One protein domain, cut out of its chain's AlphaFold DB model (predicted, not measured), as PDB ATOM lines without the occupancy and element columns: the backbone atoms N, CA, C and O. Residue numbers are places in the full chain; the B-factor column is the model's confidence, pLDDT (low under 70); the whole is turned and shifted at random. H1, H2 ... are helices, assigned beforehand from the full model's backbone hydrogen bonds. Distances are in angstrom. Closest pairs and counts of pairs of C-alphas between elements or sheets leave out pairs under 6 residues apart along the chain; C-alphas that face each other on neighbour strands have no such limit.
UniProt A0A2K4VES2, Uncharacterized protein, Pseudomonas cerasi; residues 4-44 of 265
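What this domain is: This is residues 4 to 44 of the 265 residues of an uncharacterized protein of Pseudomonas cerasi (UniProt A0A2K4VES2). One helix, H1, makes a straight edge, and a long bowed stretch of chain leaves its end, folds back past its length at a distance and closes a wide, open loop at the short helix H2, which packs on the first half of H1. Residues 18 to 23 and 25 to 33 of that stretch stick out, with an empty space between them and H1. The printed part has 41 residues with two named helices, H1 then H2, and no named strand; the class is all helix, though just 19 of the 41 residues are in named elements. By its radius of gyration of the C-alphas, 10.2 A, the whole is compact, and its outline is elongated, with spans of 29 by 19 by 18 A.

How they stand to each other: H1, residues 4 to 17, touches H2, residues 35 to 39, with residues 6 to 10 alone. There are 6 pairs of C-alphas within 8 A, and the closest C-alphas of the two helices, those of Val 7 and Leu 39, are 5.6 A apart. Their centres are 9.9 A apart. In H1 and H2 every O i to N i+4 pair is within hydrogen-bond range.

Where its parts are: H1 begins at C-alpha 4, (178.361, 240.096, 125.245), and ends at C-alpha 17, (173.399, 258.707, 130.451), 20.0 A from first to last C-alpha. H2 runs 6.4 A from C-alpha 35 to C-alpha 39, which is at (183.831, 247.007, 129.185).

The domain as a whole: The two C-alphas farthest apart, those of Pro 19 and Leu 31, are 29.7 A apart. The link from H1 to H2 is long, 17 residues, and its C-alphas lie 8 to 15 A from the mean of all C-alphas. The printed part has no cut. The mean pLDDT of the printed part is 86.9, and no printed residue is under 70.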
ATOM      1  N   ASP A   4     178.973 239.268 126.297       79.94
ATOM      2  CA  ASP A   4     178.361 240.096 125.245       79.94
ATOM      3  C   ASP A   4     177.211 240.958 125.785       79.94
ATOM      4  O   ASP A   4     177.132 242.153 125.526       79.94
ATOM      5  N   THR A   5     176.354 240.385 126.636       85.44
ATOM      6  CA  THR A   5     175.248 241.130 127.251       85.44
ATOM      7  C   THR A   5     175.746 242.195 128.233       85.44
ATOM      8  O   THR A   5     175.097 243.224 128.405       85.44
ATOM      9  N   GLN A   6     176.875 241.962 128.912       85.69
ATOM     10  CA  GLN A   6     177.482 242.963 129.798       85.69
ATOM     11  C   GLN A   6     178.098 244.116 128.991       85.69
ATOM     12  O   GLN A   6     177.957 245.272 129.391       85.69
ATOM     13  N   VAL A   7     178.722 243.819 127.844       87.94
ATOM     14  CA  VAL A   7     179.222 244.828 126.897       87.94
ATOM     15  C   VAL A   7     178.067 245.672 126.360       87.94
ATOM     16  O   VAL A   7     178.116 246.899 126.456       87.94
ATOM     17  N   ASP A   8     177.000 245.034 125.877       92.31
ATOM     18  CA  ASP A   8     175.805 245.724 125.376       92.31
ATOM     19  C   ASP A   8     175.186 246.622 126.454       92.31
ATOM     20  O   ASP A   8     174.814 247.767 126.191       92.31
ATOM     21  N   PHE A   9     175.125 246.133 127.697       92.38
ATOM     22  CA  PHE A   9     174.658 246.918 128.834       92.38
ATOM     23  C   PHE A   9     175.542 248.149 129.089       92.38
ATOM     24  O   PHE A   9     175.014 249.249 129.247       92.38
ATOM     25  N   ALA A  10     176.870 247.999 129.086       91.81
ATOM     26  CA  ALA A  10     177.803 249.111 129.282       91.81
ATOM     27  C   ALA A  10     177.717 250.154 128.148       91.81
ATOM     28  O   ALA A  10     177.816 251.362 128.389       91.81
ATOM     29  N   GLN A  11     177.488 249.720 126.907       92.25
ATOM     30  CA  GLN A  11     177.263 250.618 125.772       92.25
ATOM     31  C   GLN A  11     175.924 251.359 125.885       92.25
ATOM     32  O   GLN A  11     175.877 252.583 125.731       92.25
ATOM     33  N   ALA A  12     174.846 250.642 126.211       93.31
ATOM     34  CA  ALA A  12     173.524 251.228 126.401       93.31
ATOM     35  C   ALA A  12     173.520 252.247 127.550       93.31
ATOM     36  O   ALA A  12     172.978 253.341 127.401       93.31
ATOM     37  N   LEU A  13     174.181 251.929 128.668       93.69
ATOM     38  CA  LEU A  13     174.292 252.815 129.824       93.69
ATOM     39  C   LEU A  13     174.877 254.179 129.437       93.69
ATOM     40  O   LEU A  13     174.306 255.209 129.794       93.69
ATOM     41  N   LYS A  14     175.958 254.198 128.646       90.75
ATOM     42  CA  LYS A  14     176.536 255.441 128.114       90.75
ATOM     43  C   LYS A  14     175.515 256.208 127.268       90.75
ATOM     44  O   LYS A  14     175.309 257.401 127.494       90.75
ATOM     45  N   ALA A  15     174.881 255.525 126.313       91.81
ATOM     46  CA  ALA A  15     173.953 256.136 125.365       91.81
ATOM     47  C   ALA A  15     172.736 256.779 126.049       91.81
ATOM     48  O   ALA A  15     172.251 257.809 125.587       91.81
ATOM     49  N   PHE A  16     172.257 256.207 127.159       92.25
ATOM     50  CA  PHE A  16     171.183 256.805 127.953       92.25
ATOM     51  C   PHE A  16     171.674 257.891 128.912       92.25
ATOM     52  O   PHE A  16     170.970 258.880 129.116       92.25
ATOM     53  N   HIS A  17     172.856 257.734 129.507       90.38
ATOM     54  CA  HIS A  17     173.399 258.707 130.451       90.38
ATOM     55  C   HIS A  17     173.740 260.048 129.777       90.38
ATOM     56  O   HIS A  17     173.401 261.093 130.316       90.38
ATOM     57  N   GLU A  18     174.359 260.043 128.590       88.06
ATOM     58  CA  GLU A  18     174.828 261.274 127.922       88.06
ATOM     59  C   GLU A  18     173.738 262.327 127.637       88.06
ATOM     60  O   GLU A  18     173.951 263.497 127.963       88.06
ATOM     61  N   PRO A  19     172.581 261.982 127.040       92.50
ATOM     62  CA  PRO A  19     171.554 262.969 126.720       92.50
ATOM     63  C   PRO A  19     170.535 263.188 127.848       92.50
ATOM     64  O   PRO A  19     169.660 264.045 127.707       92.50
ATOM     65  N   SER A  20     170.573 262.403 128.932       90.75
ATOM     66  CA  SER A  20     169.519 262.410 129.950       90.75
ATOM     67  C   SER A  20     169.973 263.000 131.284       90.75
ATOM     68  O   SER A  20     171.152 263.164 131.569       90.75
ATOM     69  N   LYS A  21     168.996 263.330 132.133       92.00
ATOM     70  CA  LYS A  21     169.221 263.708 133.538       92.00
ATOM     71  C   LYS A  21     169.046 262.516 134.486       92.00
ATOM     72  O   LYS A  21     168.824 262.712 135.679       92.00
ATOM     73  N   ILE A  22     169.031 261.295 133.951       90.94
ATOM     74  CA  ILE A  22     168.738 260.085 134.717       90.94
ATOM     75  C   ILE A  22     169.997 259.674 135.477       90.94
ATOM     76  O   ILE A  22     171.059 259.496 134.886       90.94
ATOM     77  N   CYS A  23     169.858 259.494 136.791       89.94
ATOM     78  CA  CYS A  23     170.877 258.859 137.616       89.94
ATOM     79  C   CYS A  23     170.602 257.353 137.671       89.94
ATOM     80  O   CYS A  23     169.497 256.933 138.022       89.94
ATOM     81  N   PHE A  24     171.599 256.550 137.310       91.38
ATOM     82  CA  PHE A  24     171.513 255.096 137.341       91.38
ATOM     83  C   PHE A  24     172.129 254.578 138.639       91.38
ATOM     84  O   PHE A  24     173.297 254.836 138.917       91.38
ATOM     85  N   ILE A  25     171.355 253.816 139.412       91.25
ATOM     86  CA  ILE A  25     171.867 253.026 140.535       91.25
ATOM     87  C   ILE A  25     171.918 251.579 140.065       91.25
ATOM     88  O   ILE A  25     170.884 250.972 139.787       91.25
ATOM     89  N   ILE A  26     173.129 251.046 139.937       88.38
ATOM     90  CA  ILE A  26     173.375 249.695 139.436       88.38
ATOM     91  C   ILE A  26     173.816 248.844 140.618       88.38
ATOM     92  O   ILE A  26     174.804 249.158 141.278       88.38
ATOM     93  N   VAL A  27     173.072 247.773 140.882       86.31
ATOM     94  CA  VAL A  27     173.381 246.809 141.940       86.31
ATOM     95  C   VAL A  27     173.762 245.495 141.275       86.31
ATOM     96  O   VAL A  27     172.982 244.935 140.506       86.31
ATOM     97  N   GLY A  28     174.968 245.015 141.555       78.25
ATOM     98  CA  GLY A  28     175.507 243.790 140.978       78.25
ATOM     99  C   GLY A  28     176.582 243.180 141.867       78.25
ATOM    100  O   GLY A  28     177.144 243.855 142.725       78.25
ATOM    101  N   VAL A  29     176.852 241.894 141.649       74.19
ATOM    102  CA  VAL A  29     177.932 241.152 142.311       74.19
ATOM    103  C   VAL A  29     179.042 240.973 141.286       74.19
ATOM    104  O   VAL A  29     178.876 240.170 140.368       74.19
ATOM    105  N   TRP A  30     180.124 241.745 141.409       75.06
ATOM    106  CA  TRP A  30     181.287 241.694 140.517       75.06
ATOM    107  C   TRP A  30     182.580 241.630 141.322       75.06
ATOM    108  O   TRP A  30     182.715 242.288 142.353       75.06
ATOM    109  N   LEU A  31     183.565 240.887 140.815       70.75
ATOM    110  CA  LEU A  31     184.904 240.863 141.408       70.75
ATOM    111  C   LEU A  31     185.708 242.148 141.178       70.75
ATOM    112  O   LEU A  31     186.580 242.477 141.985       70.75
ATOM    113  N   GLU A  32     185.437 242.845 140.077       73.12
ATOM    114  CA  GLU A  32     186.140 244.057 139.658       73.12
ATOM    115  C   GLU A  32     185.251 245.276 139.913       73.12
ATOM    116  O   GLU A  32     184.155 245.390 139.362       73.12
ATOM    117  N   ALA A  33     185.728 246.205 140.746       73.25
ATOM    118  CA  ALA A  33     184.999 247.439 141.041       73.25
ATOM    119  C   ALA A  33     184.799 248.300 139.781       73.25
ATOM    120  O   ALA A  33     183.817 249.022 139.669       73.25
ATOM    121  N   ASP A  34     185.703 248.201 138.816       78.06
ATOM    122  CA  ASP A  34     185.746 248.949 137.563       78.06
ATOM    123  C   ASP A  34     185.204 248.155 136.361       78.06
ATOM    124  O   ASP A  34     185.438 248.536 135.214       78.06
ATOM    125  N   LYS A  35     184.436 247.079 136.598       83.69
ATOM    126  CA  LYS A  35     183.976 246.169 135.535       83.69
ATOM    127  C   LYS A  35     183.264 246.873 134.374       83.69
ATOM    128  O   LYS A  35     183.511 246.546 133.222       83.69
ATOM    129  N   LEU A  36     182.380 247.840 134.634       87.75
ATOM    130  CA  LEU A  36     181.699 248.564 133.546       87.75
ATOM    131  C   LEU A  36     182.653 249.456 132.755       87.75
ATOM    132  O   LEU A  36     182.534 249.535 131.535       87.75
ATOM    133  N   THR A  37     183.595 250.100 133.439       87.75
ATOM    134  CA  THR A  37     184.599 250.956 132.805       87.75
ATOM    135  C   THR A  37     185.540 250.131 131.932       87.75
ATOM    136  O   THR A  37     185.867 250.563 130.834       87.75
ATOM    137  N   SER A  38     185.906 248.912 132.349       85.62
ATOM    138  CA  SER A  38     186.731 248.016 131.528       85.62
ATOM    139  C   SER A  38     185.999 247.477 130.291       85.62
ATOM    140  O   SER A  38     186.636 247.201 129.275       85.62
ATOM    141  N   LEU A  39     184.665 247.374 130.339       87.69
ATOM    142  CA  LEU A  39     183.831 247.007 129.185       87.69
ATOM    143  C   LEU A  39     183.552 248.195 128.249       87.69
ATOM    144  O   LEU A  39     183.335 248.001 127.052       87.69
ATOM    145  N   ASN A  40     183.548 249.422 128.774       89.19
ATOM    146  CA  ASN A  40     183.377 250.647 128.001       89.19
ATOM    147  C   ASN A  40     184.155 251.808 128.642       89.19
ATOM    148  O   ASN A  40     183.659 252.473 129.553       89.19
ATOM    149  N   ASN A  41     185.345 252.089 128.103       88.56
ATOM    150  CA  ASN A  41     186.249 253.123 128.619       88.56
ATOM    151  C   ASN A  41     185.623 254.530 128.645       88.56
ATOM    152  O   ASN A  41     186.057 255.372 129.423       88.56
ATOM    153  N   ASP A  42     184.581 254.800 127.852       90.69
ATOM    154  CA  ASP A  42     183.892 256.098 127.864       90.69
ATOM    155  C   ASP A  42     183.041 256.319 129.127       90.69
ATOM    156  O   ASP A  42     182.522 257.417 129.340       90.69
ATOM    157  N   LEU A  43     182.860 255.283 129.951       90.19
ATOM    158  CA  LEU A  43     182.252 255.383 131.278       90.19
ATOM    159  C   LEU A  43     183.249 255.862 132.344       90.19
ATOM    160  O   LEU A  43     182.834 256.146 133.472       90.19
ATOM    161  N   ASP A  44     184.536 255.987 132.004       88.62
ATOM    162  CA  ASP A  44     185.554 256.469 132.931       88.62
ATOM    163  C   ASP A  44     185.249 257.895 133.413       88.62
ATOM    164  O   ASP A  44     184.805 258.763 132.656       88.62
TER     165      ASP A  44